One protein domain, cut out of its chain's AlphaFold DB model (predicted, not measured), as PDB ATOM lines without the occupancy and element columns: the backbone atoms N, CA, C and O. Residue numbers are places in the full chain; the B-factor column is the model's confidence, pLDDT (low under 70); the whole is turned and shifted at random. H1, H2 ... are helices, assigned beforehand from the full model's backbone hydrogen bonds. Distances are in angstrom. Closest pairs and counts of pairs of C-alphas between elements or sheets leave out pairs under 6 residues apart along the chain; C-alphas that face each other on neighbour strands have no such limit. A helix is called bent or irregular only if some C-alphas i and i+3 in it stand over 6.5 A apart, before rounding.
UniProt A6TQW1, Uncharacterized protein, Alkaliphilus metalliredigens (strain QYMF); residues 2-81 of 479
ATOM      1  N   ASN A   2      20.768  39.008  25.087       76.56
ATOM      2  CA  ASN A   2      20.218  39.648  26.295       76.56
ATOM      3  C   ASN A   2      18.866  40.333  26.055       76.56
ATOM      4  O   ASN A   2      17.968  40.232  26.877       76.56
ATOM      5  N   ASP A   3      18.697  40.952  24.891       76.50
ATOM      6  CA  ASP A   3      17.432  41.551  24.472       76.50
ATOM      7  C   ASP A   3      16.293  40.540  24.278       76.50
ATOM      8  O   ASP A   3      15.156  40.797  24.662       76.50
ATOM      9  N   LEU A   4      16.601  39.351  23.753       79.38
ATOM     10  CA  LEU A   4      15.620  38.274  23.600       79.38
ATOM     11  C   LEU A   4      15.215  37.708  24.971       79.38
ATOM     12  O   LEU A   4      14.045  37.443  25.224       79.38
ATOM     13  N   LEU A   5      16.189  37.560  25.872       79.19
ATOM     14  CA  LEU A   5      15.978  37.182  27.274       79.19
ATOM     15  C   LEU A   5      15.058  38.168  27.991       79.19
ATOM     16  O   LEU A   5      14.055  37.767  28.580       79.19
ATOM     17  N   ALA A   6      15.383  39.452  27.879       77.75
ATOM     18  CA  ALA A   6      14.613  40.562  28.414       77.75
ATOM     19  C   ALA A   6      13.177  40.575  27.866       77.75
ATOM     20  O   ALA A   6      12.229  40.687  28.639       77.75
ATOM     21  N   GLN A   7      12.994  40.379  26.558       80.00
ATOM     22  CA  GLN A   7      11.665  40.325  25.950       80.00
ATOM     23  C   GLN A   7      10.830  39.141  26.467       80.00
ATOM     24  O   GLN A   7       9.639  39.294  26.726       80.00
ATOM     25  N   GLN A   8      11.435  37.960  26.624       78.06
ATOM     26  CA  GLN A   8      10.697  36.752  26.999       78.06
ATOM     27  C   GLN A   8      10.410  36.622  28.494       78.06
ATOM     28  O   GLN A   8       9.421  35.995  28.877       78.06
ATOM     29  N   LYS A   9      11.308  37.125  29.343       79.69
ATOM     30  CA  LYS A   9      11.295  36.851  30.790       79.69
ATOM     31  C   LYS A   9      11.296  38.112  31.649       79.69
ATOM     32  O   LYS A   9      11.153  38.013  32.868       79.69
ATOM     33  N   GLY A  10      11.415  39.288  31.037       68.56
ATOM     34  CA  GLY A  10      11.503  40.549  31.757       68.56
ATOM     35  C   GLY A  10      12.716  40.580  32.687       68.56
ATOM     36  O   GLY A  10      13.796  40.105  32.347       68.56
ATOM     37  N   LEU A  11      12.521  41.117  33.891       61.97
ATOM     38  CA  LEU A  11      13.585  41.353  34.875       61.97
ATOM     39  C   LEU A  11      13.960  40.120  35.720       61.97
ATOM     40  O   LEU A  11      14.909  40.183  36.491       61.97
ATOM     41  N   ASN A  12      13.241  39.002  35.565       63.19
ATOM     42  CA  ASN A  12      13.410  37.780  36.364       63.19
ATOM     43  C   ASN A  12      14.069  36.632  35.575       63.19
ATOM     44  O   ASN A  12      13.840  35.459  35.871       63.19
ATOM     45  N   ALA A  13      14.827  36.948  34.525       71.12
ATOM     46  CA  ALA A  13      15.450  35.938  33.678       71.12
ATOM     47  C   ALA A  13      16.487  35.106  34.458       71.12
ATOM     48  O   ALA A  13      17.375  35.654  35.111       71.12
ATOM     49  N   THR A  14      16.394  33.776  34.375       74.12
ATOM     50  CA  THR A  14      17.322  32.857  35.055       74.12
ATOM     51  C   THR A  14      18.448  32.384  34.131       74.12
ATOM     52  O   THR A  14      18.351  32.472  32.906       74.12
ATOM     53  N   GLN A  15      19.510  31.792  34.693       70.94
ATOM     54  CA  GLN A  15      20.559  31.142  33.887       70.94
ATOM     55  C   GLN A  15      19.993  30.029  32.990       70.94
ATOM     56  O   GLN A  15      20.423  29.877  31.848       70.94
ATOM     57  N   GLN A  16      18.987  29.292  33.469       75.19
ATOM     58  CA  GLN A  16      18.327  28.254  32.680       75.19
ATOM     59  C   GLN A  16      17.571  28.847  31.483       75.19
ATOM     60  O   GLN A  16      17.587  28.270  30.397       75.19
ATOM     61  N   ASP A  17      16.948  30.015  31.651       81.81
ATOM     62  CA  ASP A  17      16.305  30.727  30.544       81.81
ATOM     63  C   ASP A  17      17.333  31.177  29.499       81.81
ATOM     64  O   ASP A  17      17.082  31.056  28.298       81.81
ATOM     65  N   SER A  18      18.521  31.608  29.936       79.50
ATOM     66  CA  SER A  18      19.622  31.962  29.034       79.50
ATOM     67  C   SER A  18      20.103  30.762  28.228       79.50
ATOM     68  O   SER A  18      20.281  30.864  27.015       79.50
ATOM     69  N   VAL A  19      20.239  29.598  28.864       84.56
ATOM     70  CA  VAL A  19      20.598  28.348  28.179       84.56
ATOM     71  C   VAL A  19      19.513  27.938  27.182       84.56
ATOM     72  O   VAL A  19      19.815  27.574  26.046       84.56
ATOM     73  N   ASN A  20      18.238  28.047  27.559       86.88
ATOM     74  CA  ASN A  20      17.120  27.730  26.672       86.88
ATOM     75  C   ASN A  20      17.096  28.640  25.434       86.88
ATOM     76  O   ASN A  20      16.893  28.158  24.318       86.88
ATOM     77  N   ILE A  21      17.363  29.935  25.608       83.62
ATOM     78  CA  ILE A  21      17.475  30.894  24.507       83.62
ATOM     79  C   ILE A  21      18.703  30.613  23.638       83.62
ATOM     80  O   ILE A  21      18.583  30.608  22.412       83.62
ATOM     81  N   GLY A  22      19.845  30.280  24.241       86.31
ATOM     82  CA  GLY A  22      21.037  29.837  23.514       86.31
ATOM     83  C   GLY A  22      20.763  28.602  22.652       86.31
ATOM     84  O   GLY A  22      21.134  28.565  21.481       86.31
ATOM     85  N   ASN A  23      20.010  27.633  23.177       89.94
ATOM     86  CA  ASN A  23      19.589  26.447  22.430       89.94
ATOM     87  C   ASN A  23      18.640  26.782  21.270       89.94
ATOM     88  O   ASN A  23      18.705  26.144  20.221       89.94
ATOM     89  N   MET A  24      17.752  27.770  21.427       90.00
ATOM     90  CA  MET A  24      16.898  28.232  20.325       90.00
ATOM     91  C   MET A  24      17.721  28.917  19.232       90.00
ATOM     92  O   MET A  24      17.538  28.601  18.060       90.00
ATOM     93  N   ILE A  25      18.672  29.776  19.609       88.00
ATOM     94  CA  ILE A  25      19.617  30.423  18.687       88.00
ATOM     95  C   ILE A  25      20.442  29.363  17.937       88.00
ATOM     96  O   ILE A  25      20.506  29.396  16.710       88.00
ATOM     97  N   GLY A  26      20.983  28.362  18.640       89.00
ATOM     98  CA  GLY A  26      21.739  27.260  18.032       89.00
ATOM     99  C   GLY A  26      20.908  26.409  17.064       89.00
ATOM    100  O   GLY A  26      21.378  26.041  15.990       89.00
ATOM    101  N   LYS A  27      19.633  26.154  17.380       92.81
ATOM    102  CA  LYS A  27      18.707  25.478  16.455       92.81
ATOM    103  C   LYS A  27      18.475  26.291  15.181       92.81
ATOM    104  O   LYS A  27      18.445  25.711  14.097       92.81
ATOM    105  N   VAL A  28      18.362  27.615  15.286       90.12
ATOM    106  CA  VAL A  28      18.217  28.491  14.112       90.12
ATOM    107  C   VAL A  28      19.492  28.536  13.268       90.12
ATOM    108  O   VAL A  28      19.389  28.471  12.047       90.12
ATOM    109  N   MET A  29      20.676  28.526  13.886       88.50
ATOM    110  CA  MET A  29      21.958  28.384  13.174       88.50
ATOM    111  C   MET A  29      22.059  27.060  12.395       88.50
ATOM    112  O   MET A  29      22.604  27.014  11.293       88.50
ATOM    113  N   ASN A  30      21.429  25.997  12.902       90.25
ATOM    114  CA  ASN A  30      21.288  24.715  12.202       90.25
ATOM    115  C   ASN A  30      20.133  24.686  11.176       90.25
ATOM    116  O   ASN A  30      19.768  23.619  10.686       90.25
ATOM    117  N   GLY A  31      19.531  25.834  10.844       85.69
ATOM    118  CA  GLY A  31      18.454  25.961   9.854       85.69
ATOM    119  C   GLY A  31      17.035  25.768  10.386       85.69
ATOM    120  O   GLY A  31      16.067  25.878   9.631       85.69
ATOM    121  N   GLN A  32      16.859  25.533  11.689       91.12
ATOM    122  CA  GLN A  32      15.544  25.342  12.308       91.12
ATOM    123  C   GLN A  32      14.941  26.669  12.794       91.12
ATOM    124  O   GLN A  32      14.724  26.865  13.991       91.12
ATOM    125  N   VAL A  33      14.617  27.567  11.857       88.06
ATOM    126  CA  VAL A  33      14.066  28.920  12.123       88.06
ATOM    127  C   VAL A  33      12.846  28.931  13.058       88.06
ATOM    128  O   VAL A  33      12.705  29.817  13.899       88.06
ATOM    129  N   GLY A  34      12.023  27.875  13.020       87.75
ATOM    130  CA  GLY A  34      10.836  27.743  13.868       87.75
ATOM    131  C   GLY A  34      11.120  27.714  15.376       87.75
ATOM    132  O   GLY A  34      10.200  27.912  16.169       87.75
ATOM    133  N   ALA A  35      12.369  27.481  15.798       87.44
ATOM    134  CA  ALA A  35      12.757  27.560  17.204       87.44
ATOM    135  C   ALA A  35      12.595  28.975  17.775       87.44
ATOM    136  O   ALA A  35      12.040  29.111  18.863       87.44
ATOM    137  N   LEU A  36      13.002  30.008  17.030       87.69
ATOM    138  CA  LEU A  36      12.835  31.403  17.443       87.69
ATOM    139  C   LEU A  36      11.484  31.993  17.012       87.69
ATOM    140  O   LEU A  36      10.974  32.884  17.683       87.69
ATOM    141  N   SER A  37      10.828  31.453  15.980       87.69
ATOM    142  CA  SER A  37       9.465  31.896  15.634       87.69
ATOM    143  C   SER A  37       8.457  31.611  16.744       87.69
ATOM    144  O   SER A  37       7.621  32.453  17.055       87.69
ATOM    145  N   ARG A  38       8.580  30.465  17.428       86.06
ATOM    146  CA  ARG A  38       7.775  30.167  18.631       86.06
ATOM    147  C   ARG A  38       8.073  31.098  19.804       86.06
ATOM    148  O   ARG A  38       7.255  31.219  20.707       86.06
ATOM    149  N   ALA A  39       9.240  31.731  19.786       81.56
ATOM    150  CA  ALA A  39       9.659  32.725  20.756       81.56
ATOM    151  C   ALA A  39       9.175  34.149  20.415       81.56
ATOM    152  O   ALA A  39       9.465  35.058  21.187       81.56
ATOM    153  N   GLY A  40       8.430  34.331  19.314       80.06
ATOM    154  CA  GLY A  40       7.897  35.624  18.874       80.06
ATOM    155  C   GLY A  40       8.764  36.354  17.843       80.06
ATOM    156  O   GLY A  40       8.501  37.519  17.563       80.06
ATOM    157  N   ILE A  41       9.786  35.696  17.282       88.56
ATOM    158  CA  ILE A  41      10.702  36.302  16.306       88.56
ATOM    159  C   ILE A  41      10.233  36.048  14.882       88.56
ATOM    160  O   ILE A  41      10.122  34.904  14.432       88.56
ATOM    161  N   ASN A  42       9.999  37.138  14.160       86.50
ATOM    162  CA  ASN A  42       9.528  37.084  12.789       86.50
ATOM    163  C   ASN A  42      10.708  37.092  11.816       86.50
ATOM    164  O   ASN A  42      11.618  37.914  11.930       86.50
ATOM    165  N   PHE A  43      10.653  36.190  10.836       88.94
ATOM    166  CA  PHE A  43      11.627  36.081   9.754       88.94
ATOM    167  C   PHE A  43      10.955  36.420   8.425       88.94
ATOM    168  O   PHE A  43       9.825  36.008   8.157       88.94
ATOM    169  N   THR A  44      11.657  37.142   7.557       91.12
ATOM    170  CA  THR A  44      11.253  37.253   6.152       91.12
ATOM    171  C   THR A  44      11.609  35.973   5.394       91.12
ATOM    172  O   THR A  44      12.506  35.225   5.785       91.12
ATOM    173  N   LYS A  45      10.957  35.733   4.249       89.62
ATOM    174  CA  LYS A  45      11.261  34.567   3.398       89.62
ATOM    175  C   LYS A  45      12.734  34.514   2.978       89.62
ATOM    176  O   LYS A  45      13.300  33.429   2.925       89.62
ATOM    177  N   ALA A  46      13.351  35.664   2.698       85.44
ATOM    178  CA  ALA A  46      14.766  35.746   2.340       85.44
ATOM    179  C   ALA A  46      15.670  35.367   3.523       85.44
ATOM    180  O   ALA A  46      16.550  34.522   3.377       85.44
ATOM    181  N   GLN A  47      15.390  35.910   4.711       87.56
ATOM    182  CA  GLN A  47      16.130  35.585   5.935       87.56
ATOM    183  C   GLN A  47      15.992  34.103   6.299       87.56
ATOM    184  O   GLN A  47      16.974  33.468   6.667       87.56
ATOM    185  N   GLU A  48      14.809  33.505   6.129       89.69
ATOM    186  CA  GLU A  48      14.639  32.066   6.345       89.69
ATOM    187  C   GLU A  48      15.475  31.209   5.392       89.69
ATOM    188  O   GLU A  48      16.008  30.183   5.811       89.69
ATOM    189  N   GLN A  49      15.569  31.593   4.116       88.00
ATOM    190  CA  GLN A  49      16.360  30.860   3.126       88.00
ATOM    191  C   GLN A  49      17.854  30.932   3.456       88.00
ATOM    192  O   GLN A  49      18.529  29.903   3.429       88.00
ATOM    193  N   ILE A  50      18.345  32.107   3.861       87.88
ATOM    194  CA  ILE A  50      19.735  32.281   4.300       87.88
ATOM    195  C   ILE A  50      20.000  31.464   5.572       87.88
ATOM    196  O   ILE A  50      20.982  30.730   5.642       87.88
ATOM    197  N   LEU A  51      19.087  31.485   6.547       89.88
ATOM    198  CA  LEU A  51      19.226  30.708   7.783       89.88
ATOM    199  C   LEU A  51      19.175  29.189   7.552       89.88
ATOM    200  O   LEU A  51      19.835  28.444   8.275       89.88
ATOM    201  N   LYS A  52      18.447  28.713   6.533       92.25
ATOM    202  CA  LYS A  52      18.383  27.288   6.162       92.25
ATOM    203  C   LYS A  52      19.615  26.836   5.373       92.25
ATOM    204  O   LYS A  52      20.218  25.825   5.739       92.25
ATOM    205  N   TYR A  53      20.021  27.590   4.351       89.81
ATOM    206  CA  TYR A  53      20.959  27.117   3.320       89.81
ATOM    207  C   TYR A  53      22.243  27.944   3.160       89.81
ATOM    208  O   TYR A  53      23.127  27.522   2.422       89.81
ATOM    209  N   GLY A  54      22.363  29.095   3.824       89.75
ATOM    210  CA  GLY A  54      23.539  29.965   3.733       89.75
ATOM    211  C   GLY A  54      24.786  29.403   4.421       89.75
ATOM    212  O   GLY A  54      24.756  28.372   5.097       89.75
ATOM    213  N   THR A  55      25.902  30.109   4.278       91.00
ATOM    214  CA  THR A  55      27.141  29.823   5.018       91.00
ATOM    215  C   THR A  55      26.992  30.173   6.502       91.00
ATOM    216  O   THR A  55      26.143  30.979   6.875       91.00
ATOM    217  N   GLU A  56      27.816  29.598   7.386       83.69
ATOM    218  CA  GLU A  56      27.745  29.888   8.833       83.69
ATOM    219  C   GLU A  56      27.853  31.388   9.146       83.69
ATOM    220  O   GLU A  56      27.149  31.896  10.018       83.69
ATOM    221  N   THR A  57      28.683  32.109   8.390       83.00
ATOM    222  CA  THR A  57      28.858  33.560   8.516       83.00
ATOM    223  C   THR A  57      27.602  34.323   8.097       83.00
ATOM    224  O   THR A  57      27.157  35.209   8.826       83.00
ATOM    225  N   GLU A  58      26.983  33.958   6.972       80.75
ATOM    226  CA  GLU A  58      25.731  34.573   6.511       80.75
ATOM    227  C   GLU A  58      24.573  34.274   7.465       80.75
ATOM    228  O   GLU A  58      23.767  35.158   7.761       80.75
ATOM    229  N   LYS A  59      24.515  33.050   8.006       85.50
ATOM    230  CA  LYS A  59      23.529  32.656   9.016       85.50
ATOM    231  C   LYS A  59      23.681  33.475  10.293       85.50
ATOM    232  O   LYS A  59      22.686  33.992  10.794       85.50
ATOM    233  N   ALA A  60      24.906  33.633  10.794       80.44
ATOM    234  CA  ALA A  60      25.180  34.422  11.991       80.44
ATOM    235  C   ALA A  60      24.822  35.903  11.797       80.44
ATOM    236  O   ALA A  60      24.163  36.486  12.657       80.44
ATOM    237  N   ALA A  61      25.203  36.490  10.657       81.25
ATOM    238  CA  ALA A  61      24.898  37.881  10.329       81.25
ATOM    239  C   ALA A  61      23.384  38.118  10.208       81.25
ATOM    240  O   ALA A  61      22.844  39.013  10.853       81.25
ATOM    241  N   THR A  62      22.687  37.251   9.469       85.94
ATOM    242  CA  THR A  62      21.227  37.327   9.297       85.94
ATOM    243  C   THR A  62      20.497  37.138  10.624       85.94
ATOM    244  O   THR A  62      19.508  37.810  10.907       85.94
ATOM    245  N   LEU A  63      20.971  36.221  11.471       84.31
ATOM    246  CA  LEU A  63      20.380  35.993  12.783       84.31
ATOM    247  C   LEU A  63      20.578  37.195  13.712       84.31
ATOM    248  O   LEU A  63      19.651  37.558  14.433       84.31
ATOM    249  N   ALA A  64      21.757  37.817  13.692       79.44
ATOM    250  CA  ALA A  64      22.026  39.029  14.457       79.44
ATOM    251  C   ALA A  64      21.106  40.178  14.020       79.44
ATOM    252  O   ALA A  64      20.449  40.771  14.872       79.44
ATOM    253  N   GLU A  65      20.978  40.405  12.711       82.69
ATOM    254  CA  GLU A  65      20.088  41.418  12.131       82.69
ATOM    255  C   GLU A  65      18.624  41.187  12.531       82.69
ATOM    256  O   GLU A  65      17.950  42.094  13.014       82.69
ATOM    257  N   VAL A  66      18.123  39.952  12.407       86.00
ATOM    258  CA  VAL A  66      16.738  39.623  12.778       86.00
ATOM    259  C   VAL A  66      16.490  39.856  14.268       86.00
ATOM    260  O   VAL A  66      15.441  40.382  14.644       86.00
ATOM    261  N   LEU A  67      17.433  39.468  15.127       82.06
ATOM    262  CA  LEU A  67      17.317  39.696  16.564       82.06
ATOM    263  C   LEU A  67      17.360  41.191  16.894       82.06
ATOM    264  O   LEU A  67      16.565  41.652  17.705       82.06
ATOM    265  N   GLU A  68      18.228  41.962  16.251       79.31
ATOM    266  CA  GLU A  68      18.298  43.408  16.443       79.31
ATOM    267  C   GLU A  68      17.004  44.105  15.995       79.31
ATOM    268  O   GLU A  68      16.446  44.896  16.750       79.31
ATOM    269  N   MET A  69      16.449  43.739  14.838       79.62
ATOM    270  CA  MET A  69      15.190  44.307  14.343       79.62
ATOM    271  C   MET A  69      13.971  43.949  15.205       79.62
ATOM    272  O   MET A  69      13.045  44.750  15.315       79.62
ATOM    273  N   ASN A  70      13.928  42.741  15.778       81.38
ATOM    274  CA  ASN A  70      12.765  42.277  16.544       81.38
ATOM    275  C   ASN A  70      12.840  42.651  18.029       81.38
ATOM    276  O   ASN A  70      11.803  42.891  18.646       81.38
ATOM    277  N   VAL A  71      14.037  42.637  18.622       77.19
ATOM    278  CA  VAL A  71      14.212  42.785  20.077       77.19
ATOM    279  C   VAL A  71      15.286  43.782  20.483       77.19
ATOM    280  O   VAL A  71      15.449  44.023  21.676       77.19
ATOM    281  N   GLY A  72      16.010  44.384  19.540       80.50
ATOM    282  CA  GLY A  72      17.091  45.318  19.840       80.50
ATOM    283  C   GLY A  72      16.663  46.416  20.813       80.50
ATOM    284  O   GLY A  72      15.639  47.074  20.640       80.50
ATOM    285  N   GLY A  73      17.445  46.593  21.880       72.62
ATOM    286  CA  GLY A  73      17.223  47.646  22.870       72.62
ATOM    287  C   GLY A  73      16.173  47.338  23.940       72.62
ATOM    288  O   GLY A  73      16.046  48.130  24.873       72.62
ATOM    289  N   VAL A  74      15.473  46.199  23.890       72.94
ATOM    290  CA  VAL A  74      14.494  45.807  24.922       72.94
ATOM    291  C   VAL A  74      15.155  45.658  26.295       72.94
ATOM    292  O   VAL A  74      14.593  46.105  27.293       72.94
ATOM    293  N   ASN A  75      16.368  45.105  26.377       62.75
ATOM    294  CA  ASN A  75      17.086  44.983  27.646       62.75
ATOM    295  C   ASN A  75      17.491  46.353  28.206       62.75
ATOM    296  O   ASN A  75      17.365  46.603  29.402       62.75
ATOM    297  N   LYS A  76      17.935  47.267  27.334       69.31
ATOM    298  CA  LYS A  76      18.283  48.639  27.726       69.31
ATOM    299  C   LYS A  76      17.046  49.403  28.203       69.31
ATOM    300  O   LYS A  76      17.082  50.003  29.270       69.31
ATOM    301  N   ALA A  77      15.941  49.299  27.469       61.81
ATOM    302  CA  ALA A  77      14.672  49.902  27.848       61.81
ATOM    303  C   ALA A  77      14.157  49.350  29.188       61.81
ATOM    304  O   ALA A  77      13.758  50.131  30.048       61.81
ATOM    305  N   LEU A  78      14.233  48.031  29.417       51.81
ATOM    306  CA  LEU A  78      13.870  47.423  30.701       51.81
ATOM    307  C   LEU A  78      14.781  47.883  31.839       51.81
ATOM    308  O   LEU A  78      14.271  48.183  32.915       51.81
ATOM    309  N   ALA A  79      16.089  47.989  31.613       50.97
ATOM    310  CA  ALA A  79      17.039  48.491  32.603       50.97
ATOM    311  C   ALA A  79      16.811  49.972  32.960       50.97
ATOM    312  O   ALA A  79      17.085  50.379  34.088       50.97
ATOM    313  N   GLU A  80      16.294  50.772  32.024       55.22
ATOM    314  CA  GLU A  80      15.962  52.186  32.234       55.22
ATOM    315  C   GLU A  80      14.626  52.393  32.972       55.22
ATOM    316  O   GLU A  80      14.421  53.458  33.566       55.22
ATOM    317  N   THR A  81      13.747  51.380  33.007       50.28
ATOM    318  CA  THR A  81      12.528  51.410  33.836       50.28
ATOM    319  C   THR A  81      12.856  51.427  35.328       50.28
ATOM    320  O   THR A  81      13.890  50.921  35.767       50.28
TER     321      THR A  81
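Overview. This is residues 2 to 81 of the 479 residues of an uncharacterized protein of Alkaliphilus metalliredigens (strain QYMF) (UniProt A6TQW1). An elongated body of crossed helices: H2 makes one long side, H5 and then H6 the other, with H1 between H2 and H6 and H4 across the far end. H3 packs on H2. The 80 printed residues include six named helices, H1 to H6 in chain order, and no named strand: all helix, compact, radius of gyration of the C-alphas 12.6 A, spans 39 by 23 by 20 A.

Arrangement. H5, residues 56 to 71, forms a hairpin with H4, residues 45 to 53; their closest C-alphas, Lys 59 and Leu 51, are 4.9 A apart. H2, residues 15 to 29, touches H3, residues 34 to 37, with residues 24 to 28 alone; closest C-alphas Met 24 and Ala 35, 5.2 A. H1, residues 2 to 12, irregular with C-alphas 8 and 11 9.6 A apart, touches H6, residues 74 to 80; closest C-alphas Asp 3 and Asn 75, 4.7 A. Every O i to N i+4 pair is within hydrogen-bond range in H2, H4, H5 and H6, 5 of 7 in H1; H3 is too short.

Along the chain. H5 measures 21.8 A from first to last C-alpha, H2 20.9 A. H1 begins at C-alpha 2 (20.218, 39.648, 26.295); H6 ends at C-alpha 80 (15.962, 52.186, 32.234).

Size, cuts and confidence. The farthest C-alphas, Tyr 53 and Thr 81, are 39.9 A apart. The printed part has no cut and no long link; pLDDT is under 70 at residues 10 to 12 and 75 to 81.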